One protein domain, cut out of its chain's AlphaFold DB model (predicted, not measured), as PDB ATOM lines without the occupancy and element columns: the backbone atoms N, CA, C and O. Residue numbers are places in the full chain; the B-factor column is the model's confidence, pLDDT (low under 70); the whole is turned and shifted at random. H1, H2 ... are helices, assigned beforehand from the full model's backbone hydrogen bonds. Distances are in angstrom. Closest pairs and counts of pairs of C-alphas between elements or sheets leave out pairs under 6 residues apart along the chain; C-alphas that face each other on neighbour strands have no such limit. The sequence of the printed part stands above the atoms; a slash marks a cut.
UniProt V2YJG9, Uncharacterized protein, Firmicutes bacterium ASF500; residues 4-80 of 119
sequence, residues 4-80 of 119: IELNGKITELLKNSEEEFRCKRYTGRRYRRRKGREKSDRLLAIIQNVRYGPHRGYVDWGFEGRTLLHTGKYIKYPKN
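This is residues 4 to 80 of the 119 residues of an uncharacterized protein of Firmicutes bacterium ASF500 (UniProt V2YJG9). Two long helices, H1 then H2, form the two limbs of an open L, apart from each other and joined by a tight link of 5 residues; residues 4 to 36, of which 4 to 23 belong to H1 and 29 to 36 to H2, stick out as a free arm, and the unnamed stretch 50 to 80 loops back beside the later part of H2 to make a head with it. The printed part has 77 residues, with two named helices and no named strand: all helix. It is extended, with a radius of gyration of the C-alphas of 19.7 A and spans of 64 by 26 by 25 A.

Find C-alpha 4 at (184.176, 189.045, 232.534); from there H1, residues 4 to 23, runs 29.5 A. Next find C-alpha 29 at (159.122, 218.819, 236.004), where H2, residues 29 to 49, begins and runs 30.2 A to C-alpha 49 at (181.253, 233.363, 250.419).

H1 and H2 are apart, with a tight link of 5 residues. In H2 every O i to N i+4 pair is within hydrogen-bond range; in H1, 15 of 16 are. Residues 4 to 36 stand free.

The C-alphas farthest apart, Glu 5 and Asn 80, are 66.6 A apart. The printed part has no cut. Look for pLDDT under 70 at residues 17 to 27, 50 to 55, 60 to 74 and 78 to 80.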
ATOM      1  N   ILE A   4     183.467 188.027 233.312       88.56
ATOM      2  CA  ILE A   4     184.176 189.045 232.534       88.56
ATOM      3  C   ILE A   4     183.284 189.596 231.411       88.56
ATOM      4  O   ILE A   4     183.218 190.810 231.216       88.56
ATOM      5  N   GLU A   5     182.542 188.734 230.712       88.00
ATOM      6  CA  GLU A   5     181.595 189.150 229.667       88.00
ATOM      7  C   GLU A   5     180.415 189.940 230.248       88.00
ATOM      8  O   GLU A   5     179.944 190.902 229.637       88.00
ATOM      9  N   LEU A   6     179.944 189.562 231.441       90.81
ATOM     10  CA  LEU A   6     178.896 190.290 232.162       90.81
ATOM     11  C   LEU A   6     179.366 191.682 232.586       90.81
ATOM     12  O   LEU A   6     178.675 192.666 232.320       90.81
ATOM     13  N   ASN A   7     180.554 191.779 233.179       90.88
ATOM     14  CA  ASN A   7     181.133 193.059 233.580       90.88
ATOM     15  C   ASN A   7     181.410 193.959 232.367       90.88
ATOM     16  O   ASN A   7     181.116 195.154 232.419       90.88
ATOM     17  N   GLY A   8     181.859 193.389 231.244       91.12
ATOM     18  CA  GLY A   8     181.987 194.106 229.971       91.12
ATOM     19  C   GLY A   8     180.661 194.731 229.525       91.12
ATOM     20  O   GLY A   8     180.586 195.946 229.323       91.12
ATOM     21  N   LYS A   9     179.582 193.939 229.498       89.62
ATOM     22  CA  LYS A   9     178.234 194.420 229.141       89.62
ATOM     23  C   LYS A   9     177.712 195.503 230.088       89.62
ATOM     24  O   LYS A   9     177.090 196.463 229.636       89.62
ATOM     25  N   ILE A  10     177.978 195.387 231.390       89.88
ATOM     26  CA  ILE A  10     177.599 196.412 232.378       89.88
ATOM     27  C   ILE A  10     178.326 197.732 232.086       89.88
ATOM     28  O   ILE A  10     177.699 198.793 232.099       89.88
ATOM     29  N   THR A  11     179.625 197.686 231.775       88.56
ATOM     30  CA  THR A  11     180.397 198.902 231.471       88.56
ATOM     31  C   THR A  11     179.953 199.595 230.181       88.56
ATOM     32  O   THR A  11     179.903 200.826 230.146       88.56
ATOM     33  N   GLU A  12     179.574 198.841 229.147       88.94
ATOM     34  CA  GLU A  12     178.997 199.397 227.915       88.94
ATOM     35  C   GLU A  12     177.640 200.059 228.159       88.94
ATOM     36  O   GLU A  12     177.408 201.175 227.696       88.94
ATOM     37  N   LEU A  13     176.757 199.415 228.930       85.75
ATOM     38  CA  LEU A  13     175.452 199.987 229.276       85.75
ATOM     39  C   LEU A  13     175.593 201.304 230.050       85.75
ATOM     40  O   LEU A  13     174.871 202.263 229.769       85.75
ATOM     41  N   LEU A  14     176.543 201.377 230.989       81.62
ATOM     42  CA  LEU A  14     176.833 202.605 231.731       81.62
ATOM     43  C   LEU A  14     177.338 203.720 230.804       81.62
ATOM     44  O   LEU A  14     176.775 204.817 230.839       81.62
ATOM     45  N   LYS A  15     178.305 203.439 229.920       79.31
ATOM     46  CA  LYS A  15     178.810 204.418 228.936       79.31
ATOM     47  C   LYS A  15     177.714 204.935 228.003       79.31
ATOM     48  O   LYS A  15     177.557 206.146 227.871       79.31
ATOM     49  N   ASN A  16     176.915 204.038 227.425       73.69
ATOM     50  CA  ASN A  16     175.820 204.407 226.523       73.69
ATOM     51  C   ASN A  16     174.783 205.289 227.228       73.69
ATOM     52  O   ASN A  16     174.330 206.288 226.671       73.69
ATOM     53  N   SER A  17     174.452 204.975 228.486       65.25
ATOM     54  CA  SER A  17     173.549 205.813 229.274       65.25
ATOM     55  C   SER A  17     174.124 207.216 229.503       65.25
ATOM     56  O   SER A  17     173.425 208.205 229.285       65.25
ATOM     57  N   GLU A  18     175.403 207.336 229.874       65.62
ATOM     58  CA  GLU A  18     176.071 208.626 230.083       65.62
ATOM     59  C   GLU A  18     176.117 209.477 228.804       65.62
ATOM     60  O   GLU A  18     175.922 210.696 228.870       65.62
ATOM     61  N   GLU A  19     176.319 208.852 227.644       64.56
ATOM     62  CA  GLU A  19     176.285 209.519 226.338       64.56
ATOM     63  C   GLU A  19     174.874 209.992 225.954       64.56
ATOM     64  O   GLU A  19     174.703 211.144 225.531       64.56
ATOM     65  N   GLU A  20     173.834 209.189 226.204       60.50
ATOM     66  CA  GLU A  20     172.440 209.614 226.011       60.50
ATOM     67  C   GLU A  20     172.044 210.780 226.936       60.50
ATOM     68  O   GLU A  20     171.323 211.704 226.525       60.50
ATOM     69  N   PHE A  21     172.547 210.790 228.177       56.16
ATOM     70  CA  PHE A  21     172.324 211.880 229.133       56.16
ATOM     71  C   PHE A  21     173.082 213.168 228.771       56.16
ATOM     72  O   PHE A  21     172.623 214.254 229.143       56.16
ATOM     73  N   ARG A  22     174.204 213.090 228.037       58.28
ATOM     74  CA  ARG A  22     174.974 214.271 227.597       58.28
ATOM     75  C   ARG A  22     174.260 215.080 226.511       58.28
ATOM     76  O   ARG A  22     174.425 216.299 226.477       58.28
ATOM     77  N   CYS A  23     173.451 214.441 225.661       50.75
ATOM     78  CA  CYS A  23     172.891 215.083 224.463       50.75
ATOM     79  C   CYS A  23     171.454 215.621 224.638       50.75
ATOM     80  O   CYS A  23     171.052 216.584 223.981       50.75
ATOM     81  N   LYS A  24     170.664 215.083 225.579       59.47
ATOM     82  CA  LYS A  24     169.316 215.603 225.866       59.47
ATOM     83  C   LYS A  24     169.359 216.591 227.024       59.47
ATOM     84  O   LYS A  24     169.507 216.212 228.186       59.47
ATOM     85  N   ARG A  25     169.127 217.878 226.731       58.75
ATOM     86  CA  ARG A  25     168.781 218.870 227.761       58.75
ATOM     87  C   ARG A  25     167.567 218.311 228.508       58.75
ATOM     88  O   ARG A  25     166.473 218.306 227.959       58.75
ATOM     89  N   TYR A  26     167.773 217.785 229.717       64.06
ATOM     90  CA  TYR A  26     166.714 217.146 230.497       64.06
ATOM     91  C   TYR A  26     165.589 218.171 230.668       64.06
ATOM     92  O   TYR A  26     165.758 219.175 231.350       64.06
ATOM     93  N   THR A  27     164.469 218.006 229.979       69.38
ATOM     94  CA  THR A  27     163.321 218.911 230.080       69.38
ATOM     95  C   THR A  27     162.271 218.289 231.003       69.38
ATOM     96  O   THR A  27     162.335 217.116 231.365       69.38
ATOM     97  N   GLY A  28     161.331 219.097 231.499       83.19
ATOM     98  CA  GLY A  28     160.232 218.611 232.340       83.19
ATOM     99  C   GLY A  28     160.333 218.938 233.835       83.19
ATOM    100  O   GLY A  28     161.168 219.721 234.302       83.19
ATOM    101  N   ARG A  29     159.381 218.402 234.611       81.56
ATOM    102  CA  ARG A  29     159.122 218.819 236.004       81.56
ATOM    103  C   ARG A  29     160.251 218.429 236.962       81.56
ATOM    104  O   ARG A  29     160.630 219.239 237.807       81.56
ATOM    105  N   ARG A  30     160.812 217.221 236.816       83.00
ATOM    106  CA  ARG A  30     161.931 216.728 237.644       83.00
ATOM    107  C   ARG A  30     163.183 217.585 237.452       83.00
ATOM    108  O   ARG A  30     163.781 218.013 238.436       83.00
ATOM    109  N   TYR A  31     163.513 217.919 236.205       84.94
ATOM    110  CA  TYR A  31     164.618 218.824 235.896       84.94
ATOM    111  C   TYR A  31     164.415 220.219 236.493       84.94
ATOM    112  O   TYR A  31     165.302 220.714 237.185       84.94
ATOM    113  N   ARG A  32     163.239 220.834 236.295       84.75
ATOM    114  CA  ARG A  32     162.937 222.166 236.852       84.75
ATOM    115  C   ARG A  32     163.069 222.201 238.376       84.75
ATOM    116  O   ARG A  32     163.629 223.156 238.904       84.75
ATOM    117  N   ARG A  33     162.626 221.150 239.077       84.12
ATOM    118  CA  ARG A  33     162.818 221.017 240.534       84.12
ATOM    119  C   ARG A  33     164.298 220.961 240.912       84.12
ATOM    120  O   ARG A  33     164.717 221.713 241.786       84.12
ATOM    121  N   ARG A  34     165.088 220.123 240.231       85.69
ATOM    122  CA  ARG A  34     166.539 220.009 240.455       85.69
ATOM    123  C   ARG A  34     167.249 221.348 240.232       85.69
ATOM    124  O   ARG A  34     167.932 221.828 241.127       85.69
ATOM    125  N   LYS A  35     167.007 222.004 239.091       87.50
ATOM    126  CA  LYS A  35     167.575 223.328 238.783       87.50
ATOM    127  C   LYS A  35     167.120 224.413 239.758       87.50
ATOM    128  O   LYS A  35     167.892 225.322 240.038       87.50
ATOM    129  N   GLY A  36     165.891 224.331 240.269       86.25
ATOM    130  CA  GLY A  36     165.396 225.228 241.312       86.25
ATOM    131  C   GLY A  36     166.210 225.118 242.602       86.25
ATOM    132  O   GLY A  36     166.615 226.146 243.141       86.25
ATOM    133  N   ARG A  37     166.515 223.888 243.039       83.12
ATOM    134  CA  ARG A  37     167.395 223.630 244.192       83.12
ATOM    135  C   ARG A  37     168.804 224.165 243.948       83.12
ATOM    136  O   ARG A  37     169.244 225.027 244.692       83.12
ATOM    137  N   GLU A  38     169.421 223.807 242.820       85.62
ATOM    138  CA  GLU A  38     170.758 224.304 242.449       85.62
ATOM    139  C   GLU A  38     170.834 225.841 242.396       85.62
ATOM    140  O   GLU A  38     171.834 226.437 242.794       85.62
ATOM    141  N   LYS A  39     169.779 226.509 241.904       86.06
ATOM    142  CA  LYS A  39     169.703 227.978 241.881       86.06
ATOM    143  C   LYS A  39     169.638 228.553 243.298       86.06
ATOM    144  O   LYS A  39     170.263 229.579 243.554       86.06
ATOM    145  N   SER A  40     168.887 227.908 244.187       80.69
ATOM    146  CA  SER A  40     168.788 228.298 245.593       80.69
ATOM    147  C   SER A  40     170.124 228.113 246.312       80.69
ATOM    148  O   SER A  40     170.595 229.044 246.958       80.69
ATOM    149  N   ASP A  41     170.776 226.965 246.134       79.75
ATOM    150  CA  ASP A  41     172.069 226.668 246.761       79.75
ATOM    151  C   ASP A  41     173.154 227.636 246.269       79.75
ATOM    152  O   ASP A  41     173.917 228.197 247.058       79.75
ATOM    153  N   ARG A  42     173.167 227.942 244.963       83.50
ATOM    154  CA  ARG A  42     174.061 228.961 244.394       83.50
ATOM    155  C   ARG A  42     173.826 230.343 245.009       83.50
ATOM    156  O   ARG A  42     174.789 231.066 245.246       83.50
ATOM    157  N   LEU A  43     172.570 230.724 245.248       81.00
ATOM    158  CA  LEU A  43     172.242 232.003 245.882       81.00
ATOM    159  C   LEU A  43     172.787 232.070 247.316       81.00
ATOM    160  O   LEU A  43     173.384 233.079 247.680       81.00
ATOM    161  N   LEU A  44     172.648 231.003 248.102       77.75
ATOM    162  CA  LEU A  44     173.217 230.937 249.453       77.75
ATOM    163  C   LEU A  44     174.740 231.040 249.433       77.75
ATOM    164  O   LEU A  44     175.309 231.819 250.192       77.75
ATOM    165  N   ALA A  45     175.395 230.320 248.520       78.38
ATOM    166  CA  ALA A  45     176.842 230.387 248.368       78.38
ATOM    167  C   ALA A  45     177.319 231.816 248.052       78.38
ATOM    168  O   ALA A  45     178.378 232.224 248.522       78.38
ATOM    169  N   ILE A  46     176.539 232.590 247.291       80.94
ATOM    170  CA  ILE A  46     176.819 234.004 246.993       80.94
ATOM    171  C   ILE A  46     176.635 234.896 248.228       80.94
ATOM    172  O   ILE A  46     177.377 235.865 248.384       80.94
ATOM    173  N   ILE A  47     175.643 234.606 249.071       77.44
ATOM    174  CA  ILE A  47     175.381 235.349 250.312       77.44
ATOM    175  C   ILE A  47     176.480 235.076 251.352       77.44
ATOM    176  O   ILE A  47     176.880 235.996 252.054       77.44
ATOM    177  N   GLN A  48     176.983 233.840 251.427       73.94
ATOM    178  CA  GLN A  48     177.984 233.421 252.415       73.94
ATOM    179  C   GLN A  48     179.427 233.744 252.011       73.94
ATOM    180  O   GLN A  48     180.187 234.278 252.810       73.94
ATOM    181  N   ASN A  49     179.831 233.378 250.789       73.56
ATOM    182  CA  ASN A  49     181.253 233.363 250.419       73.56
ATOM    183  C   ASN A  49     181.749 234.694 249.860       73.56
ATOM    184  O   ASN A  49     182.953 234.909 249.731       73.56
ATOM    185  N   VAL A  50     180.838 235.576 249.459       68.62
ATOM    186  CA  VAL A  50     181.229 236.870 248.912       68.62
ATOM    187  C   VAL A  50     181.248 237.887 250.041       68.62
ATOM    188  O   VAL A  50     180.365 237.901 250.892       68.62
ATOM    189  N   ARG A  51     182.258 238.763 250.019       68.31
ATOM    190  CA  ARG A  51     182.355 239.926 250.911       68.31
ATOM    191  C   ARG A  51     181.067 240.761 250.891       68.31
ATOM    192  O   ARG A  51     180.248 240.649 249.977       68.31
ATOM    193  N   TYR A  52     180.942 241.630 251.891       66.81
ATOM    194  CA  TYR A  52     179.807 242.526 252.111       66.81
ATOM    195  C   TYR A  52     179.174 243.058 250.811       66.81
ATOM    196  O   TYR A  52     179.805 243.770 250.027       66.81
ATOM    197  N   GLY A  53     177.908 242.694 250.591       69.94
ATOM    198  CA  GLY A  53     177.104 243.106 249.447       69.94
ATOM    199  C   GLY A  53     175.766 243.674 249.922       69.94
ATOM    200  O   GLY A  53     174.863 242.891 250.194       69.94
ATOM    201  N   PRO A  54     175.587 245.004 249.989       63.91
ATOM    202  CA  PRO A  54     174.438 245.626 250.659       63.91
ATOM    203  C   PRO A  54     173.085 245.384 249.972       63.91
ATOM    204  O   PRO A  54     172.044 245.482 250.599       63.91
ATOM    205  N   HIS A  55     173.070 245.026 248.686       69.56
ATOM    206  CA  HIS A  55     171.849 244.678 247.941       69.56
ATOM    207  C   HIS A  55     171.502 243.183 248.018       69.56
ATOM    208  O   HIS A  55     170.494 242.745 247.457       69.56
ATOM    209  N   ARG A  56     172.366 242.377 248.636       70.31
ATOM    210  CA  ARG A  56     172.178 240.933 248.736       70.31
ATOM    211  C   ARG A  56     171.338 240.643 249.967       70.31
ATOM    212  O   ARG A  56     171.409 241.355 250.964       70.31
ATOM    213  N   GLY A  57     170.504 239.614 249.875       72.69
ATOM    214  CA  GLY A  57     169.811 239.137 251.058       72.69
ATOM    215  C   GLY A  57     170.812 238.621 252.088       72.69
ATOM    216  O   GLY A  57     171.876 238.134 251.721       72.69
ATOM    217  N   TYR A  58     170.470 238.732 253.360       74.94
ATOM    218  CA  TYR A  58     171.202 238.134 254.463       74.94
ATOM    219  C   TYR A  58     170.373 237.005 255.078       74.94
ATOM    220  O   TYR A  58     169.158 236.895 254.872       74.94
ATOM    221  N   VAL A  59     171.055 236.137 255.814       73.88
ATOM    222  CA  VAL A  59     170.448 235.041 256.569       73.88
ATOM    223  C   VAL A  59     170.746 235.314 258.038       73.88
ATOM    224  O   VAL A  59     171.896 235.554 258.384       73.88
ATOM    225  N   ASP A  60     169.722 235.318 258.895       66.44
ATOM    226  CA  ASP A  60     169.878 235.693 260.314       66.44
ATOM    227  C   ASP A  60     170.713 234.698 261.138       66.44
ATOM    228  O   ASP A  60     171.109 235.015 262.252       66.44
ATOM    229  N   TRP A  61     170.926 233.476 260.644       59.59
ATOM    230  CA  TRP A  61     171.481 232.379 261.434       59.59
ATOM    231  C   TRP A  61     172.461 231.507 260.651       59.59
ATOM    232  O   TRP A  61     172.386 231.420 259.423       59.59
ATOM    233  N   GLY A  62     173.326 230.824 261.409       56.00
ATOM    234  CA  GLY A  62     174.330 229.882 260.923       56.00
ATOM    235  C   GLY A  62     173.729 228.741 260.108       56.00
ATOM    236  O   GLY A  62     172.666 228.206 260.425       56.00
ATOM    237  N   PHE A  63     174.420 228.423 259.022       57.56
ATOM    238  CA  PHE A  63     174.067 227.402 258.053       57.56
ATOM    239  C   PHE A  63     175.050 226.237 258.190       57.56
ATOM    240  O   PHE A  63     176.249 226.479 258.320       57.56
ATOM    241  N   GLU A  64     174.581 224.993 258.105       56.62
ATOM    242  CA  GLU A  64     175.474 223.840 257.958       56.62
ATOM    243  C   GLU A  64     175.837 223.658 256.478       56.62
ATOM    244  O   GLU A  64     175.090 223.094 255.677       56.62
ATOM    245  N   GLY A  65     177.000 224.185 256.090       62.09
ATOM    246  CA  GLY A  65     177.601 223.938 254.779       62.09
ATOM    247  C   GLY A  65     176.883 224.595 253.589       62.09
ATOM    248  O   GLY A  65     176.484 225.759 253.645       62.09
ATOM    249  N   ARG A  66     176.796 223.862 252.464       58.03
ATOM    250  CA  ARG A  66     176.373 224.368 251.135       58.03
ATOM    251  C   ARG A  66     174.922 224.051 250.748       58.03
ATOM    252  O   ARG A  66     174.470 224.519 249.705       58.03
ATOM    253  N   THR A  67     174.211 223.249 251.535       56.50
ATOM    254  CA  THR A  67     172.885 222.710 251.188       56.50
ATOM    255  C   THR A  67     171.806 223.324 252.061       56.50
ATOM    256  O   THR A  67     171.920 223.286 253.284       56.50
ATOM    257  N   LEU A  68     170.757 223.884 251.439       56.66
ATOM    258  CA  LEU A  68     169.622 224.499 252.135       56.66
ATOM    259  C   LEU A  68     168.995 223.508 253.135       56.66
ATOM    260  O   LEU A  68     168.271 222.606 252.718       56.66
ATOM    261  N   LEU A  69     169.209 223.695 254.444       59.88
ATOM    262  CA  LEU A  69     168.357 223.062 255.449       59.88
ATOM    263  C   LEU A  69     166.931 223.567 255.190       59.88
ATOM    264  O   LEU A  69     166.620 224.745 255.373       59.88
ATOM    265  N   HIS A  70     166.074 222.683 254.675       53.97
ATOM    266  CA  HIS A  70     164.698 222.994 254.274       53.97
ATOM    267  C   HIS A  70     163.793 223.377 255.459       53.97
ATOM    268  O   HIS A  70     162.615 223.662 255.260       53.97
ATOM    269  N   THR A  71     164.343 223.447 256.672       54.09
ATOM    270  CA  THR A  71     163.689 223.755 257.950       54.09
ATOM    271  C   THR A  71     163.209 225.205 258.095       54.09
ATOM    272  O   THR A  71     162.818 225.620 259.176       54.09
ATOM    273  N   GLY A  72     163.170 225.970 256.999       54.75
ATOM    274  CA  GLY A  72     162.485 227.257 256.937       54.75
ATOM    275  C   GLY A  72     163.315 228.413 257.487       54.75
ATOM    276  O   GLY A  72     163.177 228.810 258.637       54.75
ATOM    277  N   LYS A  73     164.136 229.028 256.631       54.47
ATOM    278  CA  LYS A  73     164.704 230.360 256.876       54.47
ATOM    279  C   LYS A  73     164.651 231.183 255.598       54.47
ATOM    280  O   LYS A  73     165.260 230.850 254.586       54.47
ATOM    281  N   TYR A  74     163.855 232.242 255.654       67.44
ATOM    282  CA  TYR A  74     163.624 233.171 254.561       67.44
ATOM    283  C   TYR A  74     164.860 234.051 254.376       67.44
ATOM    284  O   TYR A  74     165.286 234.716 255.317       67.44
ATOM    285  N   ILE A  75     165.420 234.080 253.164       70.00
ATOM    286  CA  ILE A  75     166.445 235.065 252.797       70.00
ATOM    287  C   ILE A  75     165.840 236.455 253.013       70.00
ATOM    288  O   ILE A  75     164.864 236.827 252.351       70.00
ATOM    289  N   LYS A  76     166.405 237.222 253.948       72.19
ATOM    290  CA  LYS A  76     165.961 238.583 254.228       72.19
ATOM    291  C   LYS A  76     166.690 239.525 253.300       72.19
ATOM    292  O   LYS A  76     167.886 239.742 253.425       72.19
ATOM    293  N   TYR A  77     165.965 240.121 252.373       73.94
ATOM    294  CA  TYR A  77     166.500 241.259 251.644       73.94
ATOM    295  C   TYR A  77     166.465 242.487 252.552       73.94
ATOM    296  O   TYR A  77     165.507 242.615 253.322       73.94
ATOM    297  N   PRO A  78     167.464 243.384 252.473       66.00
ATOM    298  CA  PRO A  78     167.376 244.694 253.099       66.00
ATOM    299  C   PRO A  78     166.081 245.354 252.622       66.00
ATOM    300  O   PRO A  78     165.943 245.795 251.479       66.00
ATOM    301  N   LYS A  79     165.052 245.306 253.469       65.12
ATOM    302  CA  LYS A  79     163.735 245.816 253.117       65.12
ATOM    303  C   LYS A  79     163.818 247.322 253.197       65.12
ATOM    304  O   LYS A  79     163.832 247.860 254.296       65.12
ATOM    305  N   ASN A  80     163.814 247.957 252.024       60.94
ATOM    306  CA  ASN A  80     163.149 249.228 251.739       60.94
ATOM    307  C   ASN A  80     163.129 250.162 252.961       60.94
ATOM    308  O   ASN A  80     162.056 250.461 253.500       60.94
TER     309      ASN A  80